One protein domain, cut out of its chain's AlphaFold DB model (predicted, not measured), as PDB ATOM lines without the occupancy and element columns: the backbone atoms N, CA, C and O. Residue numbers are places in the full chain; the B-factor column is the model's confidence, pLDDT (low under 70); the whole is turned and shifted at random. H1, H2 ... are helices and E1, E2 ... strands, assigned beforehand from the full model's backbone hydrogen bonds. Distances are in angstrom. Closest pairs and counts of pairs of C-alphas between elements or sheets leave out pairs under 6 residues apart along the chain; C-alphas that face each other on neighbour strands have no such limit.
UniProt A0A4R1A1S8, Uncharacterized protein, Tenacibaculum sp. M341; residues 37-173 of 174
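Overview. This is residues 37 to 173 of the 174 residues of an uncharacterized protein of Tenacibaculum sp. M341 (UniProt A0A4R1A1S8). Two strongly twisted four-stranded sheets make a sandwich that is only partly face to face: E5, at the edge of one, packs on E1, E2 and E3 of the other. Short H1 only grazes the second sheet, after a long unnamed stretch, residues 91 to 109. The printed part has 137 residues, in order E1 E2 E3 E4 H1 E5 E6 E7 E8, mostly strand. Both antiparallel sheets, E1 E2 E3 E4 and E5 E6 E7 E8, are meanders, each strand the neighbour of the one before. The whole is compact, radius of gyration of the C-alphas 15.4 A, spanning 45 by 36 by 20 A.

Along the chain. Find C-alpha 37 at (125.102, 250.669, 235.758); from there E1, residues 37 to 49, runs 37.7 A, and E2, 52 to 65, runs 42.5 A. Next come E3, 68 to 79, 32.1 A, and E4, 86 to 90. H1 is 110 to 115, E5 117 to 127, E6 130 to 138, E7 144 to 153, and E8, 162 to 172, ends at (145.589, 251.881, 248.625).

Arrangement. Look for N 41 and O 60, 2.9 A, in hairpin E1 and E2; N 59 and O 75, 2.9 A, in E2 and E3; N 88 and O 76, 2.8 A, in E3 and E4. Across the sandwich, the closest C-alphas of E3 and E5 are Ser 72 and Ile 118, 5.8 A; E4 and E5 are apart. Beyond E5, find N 122 and O 134, 2.8 A, to E6; N 133 and O 150, 2.9 A, E6 to E7; N 145 and O 171, 2.8 A, E7 to E8. In H1, 1 of 2 O i to N i+4 pairs is within hydrogen-bond range.

Size, cuts and confidence. The C-alphas farthest apart, Asn 51 and His 66, are 47.2 A apart. The printed part has no cut; the link E4 to H1 is long. Look for pLDDT under 70 at residues 91 to 110 and 155 to 173.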
ATOM      1  N   THR A  37     124.566 250.206 237.043       92.69
ATOM      2  CA  THR A  37     125.102 250.669 235.758       92.69
ATOM      3  C   THR A  37     126.046 249.638 235.173       92.69
ATOM      4  O   THR A  37     126.658 248.860 235.902       92.69
ATOM      5  N   PHE A  38     126.187 249.667 233.854       91.62
ATOM      6  CA  PHE A  38     127.025 248.747 233.100       91.62
ATOM      7  C   PHE A  38     128.045 249.544 232.306       91.62
ATOM      8  O   PHE A  38     127.715 250.597 231.756       91.62
ATOM      9  N   ASP A  39     129.266 249.031 232.223       92.44
ATOM     10  CA  ASP A  39     130.230 249.503 231.243       92.44
ATOM     11  C   ASP A  39     130.942 248.337 230.558       92.44
ATOM     12  O   ASP A  39     130.836 247.170 230.955       92.44
ATOM     13  N   SER A  40     131.655 248.681 229.491       92.88
ATOM     14  CA  SER A  40     132.592 247.777 228.847       92.88
ATOM     15  C   SER A  40     133.935 248.464 228.691       92.88
ATOM     16  O   SER A  40     134.012 249.676 228.481       92.88
ATOM     17  N   ILE A  41     134.995 247.675 228.803       93.44
ATOM     18  CA  ILE A  41     136.352 248.114 228.517       93.44
ATOM     19  C   ILE A  41     136.963 247.207 227.473       93.44
ATOM     20  O   ILE A  41     136.755 245.995 227.472       93.44
ATOM     21  N   THR A  42     137.743 247.803 226.589       94.75
ATOM     22  CA  THR A  42     138.469 247.087 225.555       94.75
ATOM     23  C   THR A  42     139.928 247.509 225.585       94.75
ATOM     24  O   THR A  42     140.265 248.660 225.858       94.75
ATOM     25  N   SER A  43     140.812 246.550 225.348       94.56
ATOM     26  CA  SER A  43     142.236 246.789 225.160       94.56
ATOM     27  C   SER A  43     142.732 245.858 224.070       94.56
ATOM     28  O   SER A  43     142.382 244.678 224.048       94.56
ATOM     29  N   THR A  44     143.523 246.401 223.154       96.38
ATOM     30  CA  THR A  44     144.137 245.644 222.072       96.38
ATOM     31  C   THR A  44     145.638 245.886 222.075       96.38
ATOM     32  O   THR A  44     146.100 246.967 222.446       96.38
ATOM     33  N   ALA A  45     146.411 244.872 221.698       96.38
ATOM     34  CA  ALA A  45     147.850 245.014 221.529       96.38
ATOM     35  C   ALA A  45     148.355 244.140 220.373       96.38
ATOM     36  O   ALA A  45     147.853 243.028 220.176       96.38
ATOM     37  N   PRO A  46     149.351 244.608 219.602       96.00
ATOM     38  CA  PRO A  46     150.010 243.765 218.622       96.00
ATOM     39  C   PRO A  46     150.836 242.693 219.334       96.00
ATOM     40  O   PRO A  46     151.474 242.946 220.359       96.00
ATOM     41  N   ILE A  47     150.857 241.491 218.769       93.62
ATOM     42  CA  ILE A  47     151.669 240.380 219.257       93.62
ATOM     43  C   ILE A  47     152.381 239.673 218.107       93.62
ATOM     44  O   ILE A  47     151.972 239.754 216.951       93.62
ATOM     45  N   LYS A  48     153.440 238.933 218.439       91.31
ATOM     46  CA  LYS A  48     154.150 238.060 217.503       91.31
ATOM     47  C   LYS A  48     154.249 236.654 218.080       91.31
ATOM     48  O   LYS A  48     154.811 236.467 219.159       91.31
ATOM     49  N   ILE A  49     153.720 235.667 217.361       85.31
ATOM     50  CA  ILE A  49     153.826 234.246 217.712       85.31
ATOM     51  C   ILE A  49     154.570 233.530 216.589       85.31
ATOM     52  O   ILE A  49     154.076 233.404 215.471       85.31
ATOM     53  N   GLY A  50     155.781 233.054 216.890       84.62
ATOM     54  CA  GLY A  50     156.680 232.554 215.851       84.62
ATOM     55  C   GLY A  50     156.997 233.670 214.856       84.62
ATOM     56  O   GLY A  50     157.454 234.740 215.257       84.62
ATOM     57  N   ASN A  51     156.711 233.435 213.576       88.69
ATOM     58  CA  ASN A  51     156.909 234.422 212.511       88.69
ATOM     59  C   ASN A  51     155.645 235.221 212.170       88.69
ATOM     60  O   ASN A  51     155.728 236.168 211.395       88.69
ATOM     61  N   ASN A  52     154.505 234.885 212.776       90.44
ATOM     62  CA  ASN A  52     153.227 235.505 212.459       90.44
ATOM     63  C   ASN A  52     152.937 236.661 213.419       90.44
ATOM     64  O   ASN A  52     153.111 236.539 214.638       90.44
ATOM     65  N   LEU A  53     152.490 237.779 212.855       93.81
ATOM     66  CA  LEU A  53     151.939 238.901 213.605       93.81
ATOM     67  C   LEU A  53     150.455 238.651 213.855       93.81
ATOM     68  O   LEU A  53     149.800 238.014 213.042       93.81
ATOM     69  N   GLY A  54     149.946 239.143 214.974       93.81
ATOM     70  CA  GLY A  54     148.535 239.062 215.319       93.81
ATOM     71  C   GLY A  54     148.135 240.156 216.287       93.81
ATOM     72  O   GLY A  54     148.955 240.991 216.683       93.81
ATOM     73  N   ILE A  55     146.881 240.115 216.715       95.44
ATOM     74  CA  ILE A  55     146.331 241.065 217.679       95.44
ATOM     75  C   ILE A  55     145.777 240.289 218.861       95.44
ATOM     76  O   ILE A  55     145.010 239.342 218.693       95.44
ATOM     77  N   ILE A  56     146.154 240.694 220.072       95.00
ATOM     78  CA  ILE A  56     145.449 240.272 221.276       95.00
ATOM     79  C   ILE A  56     144.358 241.285 221.596       95.00
ATOM     80  O   ILE A  56     144.620 242.485 221.642       95.00
ATOM     81  N   ASN A  57     143.143 240.799 221.826       96.12
ATOM     82  CA  ASN A  57     141.995 241.604 222.212       96.12
ATOM     83  C   ASN A  57     141.536 241.175 223.604       96.12
ATOM     84  O   ASN A  57     141.378 239.989 223.886       96.12
ATOM     85  N   ILE A  58     141.307 242.148 224.474       95.31
ATOM     86  CA  ILE A  58     140.818 241.962 225.834       95.31
ATOM     87  C   ILE A  58     139.532 242.770 225.945       95.31
ATOM     88  O   ILE A  58     139.564 243.995 225.835       95.31
ATOM     89  N   LYS A  59     138.404 242.098 226.167       95.81
ATOM     90  CA  LYS A  59     137.103 242.729 226.405       95.81
ATOM     91  C   LYS A  59     136.659 242.436 227.832       95.81
ATOM     92  O   LYS A  59     136.604 241.274 228.220       95.81
ATOM     93  N   GLY A  60     136.352 243.477 228.592       92.19
ATOM     94  CA  GLY A  60     135.781 243.400 229.930       92.19
ATOM     95  C   GLY A  60     134.371 243.976 229.954       92.19
ATOM     96  O   GLY A  60     134.118 245.005 229.335       92.19
ATOM     97  N   GLU A  61     133.473 243.336 230.685       92.25
ATOM     98  CA  GLU A  61     132.119 243.809 230.983       92.25
ATOM     99  C   GLU A  61     131.988 243.907 232.500       92.25
ATOM    100  O   GLU A  61     132.367 242.968 233.204       92.25
ATOM    101  N   ARG A  62     131.518 245.047 233.015       91.69
ATOM    102  CA  ARG A  62     131.490 245.312 234.461       91.69
ATOM    103  C   ARG A  62     130.137 245.847 234.892       91.69
ATOM    104  O   ARG A  62     129.541 246.690 234.219       91.69
ATOM    105  N   ILE A  63     129.686 245.369 236.044       90.62
ATOM    106  CA  ILE A  63     128.436 245.775 236.678       90.62
ATOM    107  C   ILE A  63     128.780 246.595 237.911       90.62
ATOM    108  O   ILE A  63     129.588 246.174 238.741       90.62
ATOM    109  N   TYR A  64     128.143 247.753 238.042       89.75
ATOM    110  CA  TYR A  64     128.355 248.658 239.158       89.75
ATOM    111  C   TYR A  64     127.091 248.851 239.968       89.75
ATOM    112  O   TYR A  64     125.998 248.971 239.420       89.75
ATOM    113  N   GLN A  65     127.285 249.017 241.268       88.56
ATOM    114  CA  GLN A  65     126.274 249.473 242.203       88.56
ATOM    115  C   GLN A  65     126.898 250.560 243.078       88.56
ATOM    116  O   GLN A  65     127.977 250.372 243.632       88.56
ATOM    117  N   HIS A  66     126.269 251.736 243.159       87.50
ATOM    118  CA  HIS A  66     126.814 252.884 243.904       87.50
ATOM    119  C   HIS A  66     128.279 253.223 243.543       87.50
ATOM    120  O   HIS A  66     129.095 253.498 244.419       87.50
ATOM    121  N   LYS A  67     128.610 253.203 242.241       86.50
ATOM    122  CA  LYS A  67     129.963 253.439 241.684       86.50
ATOM    123  C   LYS A  67     131.028 252.392 242.057       86.50
ATOM    124  O   LYS A  67     132.195 252.599 241.744       86.50
ATOM    125  N   LYS A  68     130.646 251.272 242.670       87.69
ATOM    126  CA  LYS A  68     131.536 250.153 243.010       87.69
ATOM    127  C   LYS A  68     131.280 248.976 242.083       87.69
ATOM    128  O   LYS A  68     130.119 248.713 241.775       87.69
ATOM    129  N   ILE A  69     132.329 248.281 241.644       87.44
ATOM    130  CA  ILE A  69     132.178 247.101 240.780       87.44
ATOM    131  C   ILE A  69     131.708 245.929 241.641       87.44
ATOM    132  O   ILE A  69     132.383 245.562 242.599       87.44
ATOM    133  N   ILE A  70     130.561 245.350 241.299       87.81
ATOM    134  CA  ILE A  70     129.993 244.189 242.002       87.81
ATOM    135  C   ILE A  70     130.168 242.885 241.223       87.81
ATOM    136  O   ILE A  70     130.133 241.815 241.817       87.81
ATOM    137  N   ASP A  71     130.375 242.970 239.906       86.38
ATOM    138  CA  ASP A  71     130.670 241.819 239.055       86.38
ATOM    139  C   ASP A  71     131.461 242.247 237.811       86.38
ATOM    140  O   ASP A  71     131.382 243.398 237.364       86.38
ATOM    141  N   SER A  72     132.234 241.319 237.252       88.75
ATOM    142  CA  SER A  72     133.060 241.554 236.074       88.75
ATOM    143  C   SER A  72     133.333 240.270 235.297       88.75
ATOM    144  O   SER A  72     133.750 239.274 235.887       88.75
ATOM    145  N   ASN A  73     133.239 240.330 233.971       88.50
ATOM    146  CA  ASN A  73     133.622 239.240 233.077       88.50
ATOM    147  C   ASN A  73     134.640 239.722 232.052       88.50
ATOM    148  O   ASN A  73     134.467 240.786 231.463       88.50
ATOM    149  N   PHE A  74     135.690 238.932 231.819       90.94
ATOM    150  CA  PHE A  74     136.723 239.256 230.836       90.94
ATOM    151  C   PHE A  74     136.898 238.138 229.818       90.94
ATOM    152  O   PHE A  74     136.963 236.961 230.170       90.94
ATOM    153  N   LEU A  75     137.036 238.522 228.555       91.19
ATOM    154  CA  LEU A  75     137.346 237.648 227.436       91.19
ATOM    155  C   LEU A  75     138.656 238.099 226.794       91.19
ATOM    156  O   LEU A  75     138.806 239.266 226.436       91.19
ATOM    157  N   ILE A  76     139.580 237.159 226.622       91.62
ATOM    158  CA  ILE A  76     140.832 237.369 225.899       91.62
ATOM    159  C   ILE A  76     140.791 236.551 224.619       91.62
ATOM    160  O   ILE A  76     140.610 235.333 224.678       91.62
ATOM    161  N   THR A  77     141.002 237.194 223.476       92.69
ATOM    162  CA  THR A  77     141.102 236.534 222.173       92.69
ATOM    163  C   THR A  77     142.388 236.917 221.455       92.69
ATOM    164  O   THR A  77     142.962 237.973 221.710       92.69
ATOM    165  N   ILE A  78     142.854 236.046 220.561       91.69
ATOM    166  CA  ILE A  78     143.898 236.385 219.591       91.69
ATOM    167  C   ILE A  78     143.329 236.211 218.194       91.69
ATOM    168  O   ILE A  78     142.718 235.179 217.905       91.69
ATOM    169  N   THR A  79     143.559 237.214 217.356       91.44
ATOM    170  CA  THR A  79     143.155 237.264 215.952       91.44
ATOM    171  C   THR A  79     144.366 237.466 215.044       91.44
ATOM    172  O   THR A  79     145.475 237.739 215.511       91.44
ATOM    173  N   ASP A  80     144.132 237.309 213.742       91.19
ATOM    174  CA  ASP A  80     145.064 237.660 212.660       91.19
ATOM    175  C   ASP A  80     146.338 236.807 212.581       91.19
ATOM    176  O   ASP A  80     147.288 237.167 211.897       91.19
ATOM    177  N   ILE A  81     146.333 235.632 213.216       87.06
ATOM    178  CA  ILE A  81     147.387 234.622 213.081       87.06
ATOM    179  C   ILE A  81     146.818 233.424 212.309       87.06
ATOM    180  O   ILE A  81     145.890 232.779 212.811       87.06
ATOM    181  N   PRO A  82     147.364 233.088 211.124       84.31
ATOM    182  CA  PRO A  82     146.933 231.922 210.355       84.31
ATOM    183  C   PRO A  82     146.971 230.640 211.193       84.31
ATOM    184  O   PRO A  82     147.913 230.418 211.957       84.31
ATOM    185  N   ASP A  83     145.923 229.823 211.069       80.88
ATOM    186  CA  ASP A  83     145.757 228.530 211.751       80.88
ATOM    187  C   ASP A  83     145.853 228.571 213.287       80.88
ATOM    188  O   ASP A  83     146.018 227.545 213.957       80.88
ATOM    189  N   PHE A  84     145.710 229.757 213.883       80.06
ATOM    190  CA  PHE A  84     145.777 229.948 215.321       80.06
ATOM    191  C   PHE A  84     144.529 230.668 215.830       80.06
ATOM    192  O   PHE A  84     144.307 231.846 215.574       80.06
ATOM    193  N   SER A  85     143.728 229.953 216.621       76.31
ATOM    194  CA  SER A  85     142.593 230.523 217.342       76.31
ATOM    195  C   SER A  85     142.787 230.388 218.848       76.31
ATOM    196  O   SER A  85     143.008 229.301 219.400       76.31
ATOM    197  N   PHE A  86     142.666 231.519 219.532       84.12
ATOM    198  CA  PHE A  86     142.698 231.576 220.981       84.12
ATOM    199  C   PHE A  86     141.531 232.418 221.478       84.12
ATOM    200  O   PHE A  86     141.320 233.540 221.028       84.12
ATOM    201  N   SER A  87     140.783 231.857 222.422       87.38
ATOM    202  CA  SER A  87     139.707 232.530 223.134       87.38
ATOM    203  C   SER A  87     139.642 231.955 224.542       87.38
ATOM    204  O   SER A  87     139.619 230.730 224.716       87.38
ATOM    205  N   LYS A  88     139.680 232.822 225.552       84.62
ATOM    206  CA  LYS A  88     139.650 232.418 226.954       84.62
ATOM    207  C   LYS A  88     138.870 233.418 227.791       84.62
ATOM    208  O   LYS A  88     139.253 234.581 227.891       84.62
ATOM    209  N   GLN A  89     137.819 232.928 228.438       85.25
ATOM    210  CA  GLN A  89     137.165 233.656 229.515       85.25
ATOM    211  C   GLN A  89     138.043 233.604 230.767       85.25
ATOM    212  O   GLN A  89     138.554 232.542 231.141       85.25
ATOM    213  N   ILE A  90     138.232 234.765 231.376       82.50
ATOM    214  CA  ILE A  90     139.019 234.945 232.586       82.50
ATOM    215  C   ILE A  90     138.069 235.110 233.754       82.50
ATOM    216  O   ILE A  90     137.161 235.939 233.729       82.50
ATOM    217  N   ASP A  91     138.323 234.309 234.778       69.25
ATOM    218  CA  ASP A  91     137.640 234.353 236.057       69.25
ATOM    219  C   ASP A  91     138.699 234.560 237.154       69.25
ATOM    220  O   ASP A  91     139.832 234.076 237.044       69.25
ATOM    221  N   LYS A  92     138.321 235.266 238.221       63.78
ATOM    222  CA  LYS A  92     139.102 235.439 239.449       63.78
ATOM    223  C   LYS A  92     139.371 234.109 240.165       63.78
ATOM    224  O   LYS A  92     140.294 234.043 240.966       63.78
ATOM    225  N   ARG A  93     138.587 233.052 239.909       54.66
ATOM    226  CA  ARG A  93     138.572 231.788 240.686       54.66
ATOM    227  C   ARG A  93     139.924 231.137 241.014       54.66
ATOM    228  O   ARG A  93     139.958 230.331 241.934       54.66
ATOM    229  N   ILE A  94     141.018 231.434 240.310       53.78
ATOM    230  CA  ILE A  94     142.326 230.815 240.579       53.78
ATOM    231  C   ILE A  94     143.397 231.891 240.762       53.78
ATOM    232  O   ILE A  94     144.165 232.141 239.845       53.78
ATOM    233  N   LEU A  95     143.484 232.507 241.942       59.19
ATOM    234  CA  LEU A  95     144.635 233.340 242.309       59.19
ATOM    235  C   LEU A  95     145.683 232.474 243.024       59.19
ATOM    236  O   LEU A  95     145.335 231.809 244.001       59.19
ATOM    237  N   ILE A  96     146.937 232.477 242.563       52.56
ATOM    238  CA  ILE A  96     148.069 231.841 243.263       52.56
ATOM    239  C   ILE A  96     149.106 232.917 243.649       52.56
ATOM    240  O   ILE A  96     149.034 234.050 243.182       52.56
ATOM    241  N   ASP A  97     149.988 232.654 244.601       49.75
ATOM    242  CA  ASP A  97     151.100 233.549 244.921       49.75
ATOM    243  C   ASP A  97     152.330 233.203 244.061       49.75
ATOM    244  O   ASP A  97     152.292 232.334 243.184       49.75
ATOM    245  N   GLU A  98     153.447 233.892 244.292       42.81
ATOM    246  CA  GLU A  98     154.714 233.629 243.594       42.81
ATOM    247  C   GLU A  98     155.316 232.240 243.869       42.81
ATOM    248  O   GLU A  98     156.124 231.758 243.074       42.81
ATOM    249  N   ASN A  99     154.866 231.571 244.932       47.66
ATOM    250  CA  ASN A  99     155.284 230.236 245.348       47.66
ATOM    251  C   ASN A  99     154.293 229.141 244.906       47.66
ATOM    252  O   ASN A  99     154.425 227.987 245.307       47.66
ATOM    253  N   GLN A 100     153.325 229.479 244.043       50.03
ATOM    254  CA  GLN A 100     152.262 228.591 243.556       50.03
ATOM    255  C   GLN A 100     151.257 228.138 244.627       50.03
ATOM    256  O   GLN A 100     150.463 227.223 244.378       50.03
ATOM    257  N   PHE A 101     151.220 228.787 245.789       47.50
ATOM    258  CA  PHE A 101     150.160 228.571 246.764       47.50
ATOM    259  C   PHE A 101     148.905 229.310 246.332       47.50
ATOM    260  O   PHE A 101     148.944 230.457 245.906       47.50
ATOM    261  N   ILE A 102     147.751 228.658 246.446       54.50
ATOM    262  CA  ILE A 102     146.467 229.318 246.217       54.50
ATOM    263  C   ILE A 102     146.332 230.441 247.252       54.50
ATOM    264  O   ILE A 102     146.282 230.148 248.445       54.50
ATOM    265  N   ILE A 103     146.210 231.704 246.818       53.62
ATOM    266  CA  ILE A 103     146.138 232.854 247.744       53.62
ATOM    267  C   ILE A 103     144.906 232.754 248.656       53.62
ATOM    268  O   ILE A 103     144.917 233.241 249.779       53.62
ATOM    269  N   PHE A 104     143.855 232.041 248.234       51.47
ATOM    270  CA  PHE A 104     142.707 231.731 249.099       51.47
ATOM    271  C   PHE A 104     143.065 230.938 250.367       51.47
ATOM    272  O   PHE A 104     142.233 230.855 251.271       51.47
ATOM    273  N   LYS A 105     144.262 230.343 250.443       41.88
ATOM    274  CA  LYS A 105     144.711 229.549 251.587       41.88
ATOM    275  C   LYS A 105     145.542 230.350 252.599       41.88
ATOM    276  O   LYS A 105     145.609 229.915 253.745       41.88
ATOM    277  N   ASP A 106     146.089 231.512 252.227       43.22
ATOM    278  CA  ASP A 106     146.847 232.371 253.147       43.22
ATOM    279  C   ASP A 106     145.935 233.427 253.789       43.22
ATOM    280  O   ASP A 106     145.293 234.251 253.133       43.22
ATOM    281  N   SER A 107     145.824 233.354 255.114       52.16
ATOM    282  CA  SER A 107     144.738 233.927 255.920       52.16
ATOM    283  C   SER A 107     144.647 235.458 255.932       52.16
ATOM    284  O   SER A 107     143.638 235.995 256.376       52.16
ATOM    285  N   THR A 108     145.644 236.186 255.425       55.09
ATOM    286  CA  THR A 108     145.725 237.653 255.567       55.09
ATOM    287  C   THR A 108     145.027 238.444 254.459       55.09
ATOM    288  O   THR A 108     144.644 239.591 254.680       55.09
ATOM    289  N   ASN A 109     144.815 237.859 253.275       64.19
ATOM    290  CA  ASN A 109     144.090 238.509 252.170       64.19
ATOM    291  C   ASN A 109     142.823 237.756 251.746       64.19
ATOM    292  O   ASN A 109     142.144 238.203 250.821       64.19
ATOM    293  N   ARG A 110     142.483 236.645 252.413       67.69
ATOM    294  CA  ARG A 110     141.315 235.819 252.080       67.69
ATOM    295  C   ARG A 110     140.022 236.636 252.060       67.69
ATOM    296  O   ARG A 110     139.339 236.633 251.041       67.69
ATOM    297  N   ASP A 111     139.769 237.417 253.105       71.75
ATOM    298  CA  ASP A 111     138.573 238.264 253.222       71.75
ATOM    299  C   ASP A 111     138.495 239.320 252.111       71.75
ATOM    300  O   ASP A 111     137.429 239.635 251.586       71.75
ATOM    301  N   TYR A 112     139.644 239.877 251.712       76.94
ATOM    302  CA  TYR A 112     139.691 240.804 250.585       76.94
ATOM    303  C   TYR A 112     139.386 240.070 249.272       76.94
ATOM    304  O   TYR A 112     138.627 240.559 248.435       76.94
ATOM    305  N   LEU A 113     139.985 238.899 249.070       74.62
ATOM    306  CA  LEU A 113     139.888 238.152 247.826       74.62
ATOM    307  C   LEU A 113     138.561 237.429 247.649       74.62
ATOM    308  O   LEU A 113     138.235 237.136 246.507       74.62
ATOM    309  N   GLU A 114     137.781 237.180 248.697       76.19
ATOM    310  CA  GLU A 114     136.452 236.566 248.596       76.19
ATOM    311  C   GLU A 114     135.501 237.438 247.765       76.19
ATOM    312  O   GLU A 114     134.989 236.984 246.739       76.19
ATOM    313  N   ASN A 115     135.424 238.732 248.088       77.69
ATOM    314  CA  ASN A 115     134.528 239.690 247.426       77.69
ATOM    315  C   ASN A 115     135.196 240.508 246.308       77.69
ATOM    316  O   ASN A 115     134.551 241.340 245.681       77.69
ATOM    317  N   ALA A 116     136.486 240.291 246.030       82.12
ATOM    318  CA  ALA A 116     137.161 241.002 244.945       82.12
ATOM    319  C   ALA A 116     136.558 240.703 243.554       82.12
ATOM    320  O   ALA A 116     136.037 239.623 243.296       82.12
ATOM    321  N   VAL A 117     136.696 241.626 242.617       85.44
ATOM    322  CA  VAL A 117     136.300 241.504 241.209       85.44
ATOM    323  C   VAL A 117     137.428 242.030 240.329       85.44
ATOM    324  O   VAL A 117     138.276 242.805 240.781       85.44
ATOM    325  N   ILE A 118     137.481 241.595 239.071       87.94
ATOM    326  CA  ILE A 118     138.504 242.062 238.137       87.94
ATOM    327  C   ILE A 118     138.077 243.441 237.634       87.94
ATOM    328  O   ILE A 118     137.099 243.602 236.914       87.94
ATOM    329  N   LYS A 119     138.838 244.470 237.988       90.25
ATOM    330  CA  LYS A 119     138.607 245.838 237.520       90.25
ATOM    331  C   LYS A 119     139.127 246.055 236.104       90.25
ATOM    332  O   LYS A 119     138.506 246.784 235.327       90.25
ATOM    333  N   LYS A 120     140.296 245.489 235.793       91.88
ATOM    334  CA  LYS A 120     141.021 245.694 234.530       91.88
ATOM    335  C   LYS A 120     141.974 244.531 234.258       91.88
ATOM    336  O   LYS A 120     142.553 243.999 235.201       91.88
ATOM    337  N   ILE A 121     142.174 244.208 232.981       91.69
ATOM    338  CA  ILE A 121     143.250 243.339 232.492       91.69
ATOM    339  C   ILE A 121     143.983 244.075 231.370       91.69
ATOM    340  O   ILE A 121     143.349 244.693 230.516       91.69
ATOM    341  N   GLU A 122     145.307 243.996 231.377       93.06
ATOM    342  CA  GLU A 122     146.188 244.563 230.363       93.06
ATOM    343  C   GLU A 122     147.171 243.499 229.887       93.06
ATOM    344  O   GLU A 122     147.705 242.722 230.685       93.06
ATOM    345  N   PHE A 123     147.422 243.466 228.583       94.19
ATOM    346  CA  PHE A 123     148.492 242.649 228.033       94.19
ATOM    347  C   PHE A 123     149.858 243.228 228.429       94.19
ATOM    348  O   PHE A 123     150.048 244.441 228.384       94.19
ATOM    349  N   ASP A 124     150.792 242.362 228.830       92.50
ATOM    350  CA  ASP A 124     152.148 242.755 229.230       92.50
ATOM    351  C   ASP A 124     153.164 242.342 228.154       92.50
ATOM    352  O   ASP A 124     153.731 243.189 227.471       92.50
ATOM    353  N   PHE A 125     153.376 241.035 227.960       91.81
ATOM    354  CA  PHE A 125     154.320 240.514 226.962       91.81
ATOM    355  C   PHE A 125     154.119 239.016 226.675       91.81
ATOM    356  O   PHE A 125     153.455 238.286 227.419       91.81
ATOM    357  N   ILE A 126     154.766 238.528 225.613       89.06
ATOM    358  CA  ILE A 126     154.908 237.095 225.318       89.06
ATOM    359  C   ILE A 126     156.275 236.602 225.795       89.06
ATOM    360  O   ILE A 126     157.296 237.215 225.492       89.06
ATOM    361  N   ARG A 127     156.317 235.468 226.502       86.62
ATOM    362  CA  ARG A 127     157.570 234.781 226.866       86.62
ATOM    363  C   ARG A 127     157.338 233.282 226.948       86.62
ATOM    364  O   ARG A 127     156.303 232.861 227.432       86.62
ATOM    365  N   SER A 128     158.283 232.460 226.495       82.19
ATOM    366  CA  SER A 128     158.262 231.001 226.718       82.19
ATOM    367  C   SER A 128     156.917 230.313 226.416       82.19
ATOM    368  O   SER A 128     156.473 229.450 227.170       82.19
ATOM    369  N   LYS A 129     156.259 230.685 225.306       83.50
ATOM    370  CA  LYS A 129     154.944 230.152 224.889       83.50
ATOM    371  C   LYS A 129     153.777 230.492 225.839       83.50
ATOM    372  O   LYS A 129     152.744 229.810 225.825       83.50
ATOM    373  N   THR A 130     153.920 231.555 226.629       84.31
ATOM    374  CA  THR A 130     152.869 232.134 227.470       84.31
ATOM    375  C   THR A 130     152.562 233.575 227.086       84.31
ATOM    376  O   THR A 130     153.438 234.343 226.684       84.31
ATOM    377  N   LEU A 131     151.289 233.928 227.224       87.81
ATOM    378  CA  LEU A 131     150.803 235.302 227.231       87.81
ATOM    379  C   LEU A 131     150.814 235.779 228.682       87.81
ATOM    380  O   LEU A 131     150.258 235.084 229.532       87.81
ATOM    381  N   ASN A 132     151.432 236.922 228.961       88.81
ATOM    382  CA  ASN A 132     151.514 237.494 230.302       88.81
ATOM    383  C   ASN A 132     150.626 238.730 230.376       88.81
ATOM    384  O   ASN A 132     150.613 239.551 229.459       88.81
ATOM    385  N   PHE A 133     149.902 238.851 231.482       90.00
ATOM    386  CA  PHE A 133     148.937 239.915 231.709       90.00
ATOM    387  C   PHE A 133     149.172 240.558 233.061       90.00
ATOM    388  O   PHE A 133     149.595 239.890 234.006       90.00
ATOM    389  N   LYS A 134     148.834 241.838 233.154       88.94
ATOM    390  CA  LYS A 134     148.597 242.540 234.412       88.94
ATOM    391  C   LYS A 134     147.097 242.600 234.644       88.94
ATOM    392  O   LYS A 134     146.322 242.746 233.702       88.94
ATOM    393  N   ALA A 135     146.687 242.501 235.893       87.44
ATOM    394  CA  ALA A 135     145.299 242.613 236.272       87.44
ATOM    395  C   ALA A 135     145.155 243.365 237.583       87.44
ATOM    396  O   ALA A 135     145.936 243.186 238.515       87.44
ATOM    397  N   THR A 136     144.118 244.185 237.644       87.75
ATOM    398  CA  THR A 136     143.754 244.942 238.833       87.75
ATOM    399  C   THR A 136     142.501 244.325 239.416       87.75
ATOM    400  O   THR A 136     141.480 244.238 238.735       87.75
ATOM    401  N   LEU A 137     142.577 243.919 240.674       85.62
ATOM    402  CA  LEU A 137     141.457 243.468 241.479       85.62
ATOM    403  C   LEU A 137     140.979 244.616 242.363       85.62
ATOM    404  O   LEU A 137     141.786 245.371 242.909       85.62
ATOM    405  N   GLU A 138     139.667 244.726 242.502       85.94
ATOM    406  CA  GLU A 138     138.995 245.652 243.408       85.94
ATOM    407  C   GLU A 138     138.070 244.848 244.308       85.94
ATOM    408  O   GLU A 138     137.333 244.009 243.813       85.94
ATOM    409  N   ASN A 139     138.078 245.096 245.614       85.25
ATOM    410  CA  ASN A 139     137.016 244.617 246.489       85.25
ATOM    411  C   ASN A 139     136.068 245.798 246.751       85.25
ATOM    412  O   ASN A 139     136.521 246.797 247.306       85.25
ATOM    413  N   PRO A 140     134.776 245.719 246.387       81.50
ATOM    414  CA  PRO A 140     133.846 246.840 246.531       81.50
ATOM    415  C   PRO A 140     133.645 247.282 247.990       81.50
ATOM    416  O   PRO A 140     133.243 248.415 248.261       81.50
ATOM    417  N   GLU A 141     133.929 246.419 248.959       83.75
ATOM    418  CA  GLU A 141     133.793 246.693 250.389       83.75
ATOM    419  C   GLU A 141     135.079 247.249 251.011       83.75
ATOM    420  O   GLU A 141     135.064 247.712 252.152       83.75
ATOM    421  N   LYS A 142     136.201 247.224 250.281       79.12
ATOM    422  CA  LYS A 142     137.516 247.633 250.786       79.12
ATOM    423  C   LYS A 142     138.121 248.693 249.862       79.12
ATOM    424  O   LYS A 142     138.272 248.468 248.670       79.12
ATOM    425  N   ASN A 143     138.584 249.817 250.407       75.94
ATOM    426  CA  ASN A 143     139.234 250.891 249.631       75.94
ATOM    427  C   ASN A 143     140.691 250.552 249.244       75.94
ATOM    428  O   ASN A 143     141.633 251.300 249.502       75.94
ATOM    429  N   LYS A 144     140.897 249.378 248.653       74.44
ATOM    430  CA  LYS A 144     142.203 248.811 248.316       74.44
ATOM    431  C   LYS A 144     142.101 248.138 246.953       74.44
ATOM    432  O   LYS A 144     141.094 247.499 246.654       74.44
ATOM    433  N   LEU A 145     143.148 248.251 246.148       81.44
ATOM    434  CA  LEU A 145     143.339 247.504 244.909       81.44
ATOM    435  C   LEU A 145     144.488 246.518 245.088       81.44
ATOM    436  O   LEU A 145     145.495 246.834 245.724       81.44
ATOM    437  N   ILE A 146     144.354 245.340 244.492       78.31
ATOM    438  CA  ILE A 146     145.460 244.392 244.355       78.31
ATOM    439  C   ILE A 146     145.818 244.307 242.881       78.31
ATOM    440  O   ILE A 146     144.967 244.017 242.046       78.31
ATOM    441  N   ILE A 147     147.080 244.553 242.559       80.25
ATOM    442  CA  ILE A 147     147.621 244.361 241.223       80.25
ATOM    443  C   ILE A 147     148.344 243.019 241.208       80.25
ATOM    444  O   ILE A 147     149.293 242.760 241.957       80.25
ATOM    445  N   GLY A 148     147.870 242.150 240.328       76.12
ATOM    446  CA  GLY A 148     148.508 240.886 240.037       76.12
ATOM    447  C   GLY A 148     148.906 240.767 238.587       76.12
ATOM    448  O   GLY A 148     148.542 241.568 237.730       76.12
ATOM    449  N   ARG A 149     149.700 239.746 238.321       80.75
ATOM    450  CA  ARG A 149     149.978 239.265 236.979       80.75
ATOM    451  C   ARG A 149     149.364 237.891 236.830       80.75
ATOM    452  O   ARG A 149     149.085 237.251 237.825       80.75
ATOM    453  N   PHE A 150     149.129 237.421 235.625       79.88
ATOM    454  CA  PHE A 150     148.818 236.012 235.386       79.88
ATOM    455  C   PHE A 150     149.288 235.641 233.992       79.88
ATOM    456  O   PHE A 150     149.557 236.525 233.170       79.88
ATOM    457  N   ASN A 151     149.385 234.344 233.709       82.31
ATOM    458  CA  ASN A 151     149.799 233.898 232.393       82.31
ATOM    459  C   ASN A 151     148.912 232.795 231.817       82.31
ATOM    460  O   ASN A 151     148.329 231.969 232.516       82.31
ATOM    461  N   ILE A 152     148.818 232.764 230.489       80.25
ATOM    462  CA  ILE A 152     148.070 231.735 229.768       80.25
ATOM    463  C   ILE A 152     148.994 231.037 228.781       80.25
ATOM    464  O   ILE A 152     149.642 231.685 227.960       80.25
ATOM    465  N   PHE A 153     149.044 229.708 228.846       76.56
ATOM    466  CA  PHE A 153     149.787 228.905 227.880       76.56
ATOM    467  C   PHE A 153     149.017 228.796 226.564       76.56
ATOM    468  O   PHE A 153     147.878 228.317 226.534       76.56
ATOM    469  N   TYR A 154     149.665 229.179 225.461       73.12
ATOM    470  CA  TYR A 154     149.061 229.109 224.127       73.12
ATOM    471  C   TYR A 154     149.642 227.996 223.234       73.12
ATOM    472  O   TYR A 154     148.989 227.601 222.270       73.12
ATOM    473  N   LEU A 155     150.818 227.434 223.561       62.38
ATOM    474  CA  LEU A 155     151.501 226.420 222.732       62.38
ATOM    475  C   LEU A 155     152.148 225.266 223.537       62.38
ATOM    476  O   LEU A 155     153.263 224.841 223.235       62.38
ATOM    477  N   ALA A 156     151.477 224.752 224.570       52.59
ATOM    478  CA  ALA A 156     151.934 223.588 225.349       52.59
ATOM    479  C   ALA A 156     151.015 222.372 225.137       52.59
ATOM    480  O   ALA A 156     149.874 222.545 224.733       52.59
ATOM    481  N   SER A 157     151.449 221.156 225.492       49.72
ATOM    482  CA  SER A 157     150.569 219.971 225.607       49.72
ATOM    483  C   SER A 157     149.362 220.203 226.540       49.72
ATOM    484  O   SER A 157     148.354 219.516 226.439       49.72
ATOM    485  N   LYS A 158     149.433 221.245 227.385       51.00
ATOM    486  CA  LYS A 158     148.352 221.839 228.191       51.00
ATOM    487  C   LYS A 158     147.762 223.116 227.549       51.00
ATOM    488  O   LYS A 158     147.684 224.154 228.212       51.00
ATOM    489  N   LYS A 159     147.418 223.104 226.252       53.69
ATOM    490  CA  LYS A 159     146.845 224.278 225.551       53.69
ATOM    491  C   LYS A 159     145.633 224.829 226.324       53.69
ATOM    492  O   LYS A 159     144.812 224.053 226.798       53.69
ATOM    493  N   ARG A 160     145.490 226.163 226.394       53.50
ATOM    494  CA  ARG A 160     144.312 226.887 226.943       53.50
ATOM    495  C   ARG A 160     144.104 226.803 228.465       53.50
ATOM    496  O   ARG A 160     143.094 227.310 228.972       53.50
ATOM    497  N   ASN A 161     145.060 226.240 229.201       52.53
ATOM    498  CA  ASN A 161     145.062 226.305 230.659       52.53
ATOM    499  C   ASN A 161     145.680 227.626 231.135       52.53
ATOM    500  O   ASN A 161     146.753 228.035 230.684       52.53
ATOM    501  N   VAL A 162     144.969 228.297 232.041       52.56
ATOM    502  CA  VAL A 162     145.495 229.430 232.809       52.56
ATOM    503  C   VAL A 162     146.441 228.834 233.839       52.56
ATOM    504  O   VAL A 162     146.054 227.913 234.556       52.56
ATOM    505  N   PHE A 163     147.676 229.319 233.885       53.12
ATOM    506  CA  PHE A 163     148.582 229.006 234.981       53.12
ATOM    507  C   PHE A 163     148.660 230.255 235.837       53.12
ATOM    508  O   PHE A 163     148.715 231.356 235.293       53.12
ATOM    509  N   GLY A 164     148.477 230.052 237.135       50.66
ATOM    510  CA  GLY A 164     147.763 230.999 237.971       50.66
ATOM    511  C   GLY A 164     148.368 232.395 238.081       50.66
ATOM    512  O   GLY A 164     149.401 232.753 237.522       50.66
ATOM    513  N   TRP A 165     147.617 233.222 238.786       54.56
ATOM    514  CA  TRP A 165     147.956 234.611 238.997       54.56
ATOM    515  C   TRP A 165     149.187 234.699 239.902       54.56
ATOM    516  O   TRP A 165     149.404 233.805 240.679       54.56
ATOM    517  N   ILE A 166     150.020 235.718 239.789       56.06
ATOM    518  CA  ILE A 166     151.128 236.037 240.683       56.06
ATOM    519  C   ILE A 166     150.852 237.467 241.134       56.06
ATOM    520  O   ILE A 166     151.043 238.415 240.367       56.06
ATOM    521  N   THR A 167     150.323 237.651 242.340       52.41
ATOM    522  CA  THR A 167     150.062 238.994 242.881       52.41
ATOM    523  C   THR A 167     151.342 239.595 243.437       52.41
ATOM    524  O   THR A 167     151.993 238.952 244.252       52.41
ATOM    525  N   ARG A 168     151.707 240.811 243.018       51.62
ATOM    526  CA  ARG A 168     152.940 241.471 243.486       51.62
ATOM    527  C   ARG A 168     152.708 242.763 244.252       51.62
ATOM    528  O   ARG A 168     153.618 243.191 244.947       51.62
ATOM    529  N   GLU A 169     151.546 243.404 244.127       53.59
ATOM    530  CA  GLU A 169     151.433 244.781 244.601       53.59
ATOM    531  C   GLU A 169     150.042 245.115 245.138       53.59
ATOM    532  O   GLU A 169     149.012 244.809 244.539       53.59
ATOM    533  N   ILE A 170     150.024 245.760 246.298       57.75
ATOM    534  CA  ILE A 170     148.836 246.303 246.943       57.75
ATOM    535  C   ILE A 170     148.884 247.817 246.758       57.75
ATOM    536  O   ILE A 170     149.857 248.449 247.158       57.75
ATOM    537  N   LYS A 171     147.816 248.410 246.223       56.34
ATOM    538  CA  LYS A 171     147.672 249.865 246.124       56.34
ATOM    539  C   LYS A 171     146.467 250.331 246.932       56.34
ATOM    540  O   LYS A 171     145.341 249.909 246.671       56.34
ATOM    541  N   THR A 172     146.682 251.209 247.903       53.97
ATOM    542  CA  THR A 172     145.589 251.881 248.625       53.97
ATOM    543  C   THR A 172     145.007 252.977 247.736       53.97
ATOM    544  O   THR A 172     145.761 253.708 247.092       53.97
ATOM    545  N   ILE A 173     143.678 253.074 247.660       57.41
ATOM    546  CA  ILE A 173     143.022 254.195 246.980       57.41
ATOM    547  C   ILE A 173     142.857 255.302 248.027       57.41
ATOM    548  O   ILE A 173     142.180 255.078 249.030       57.41
TER     549      ILE A 173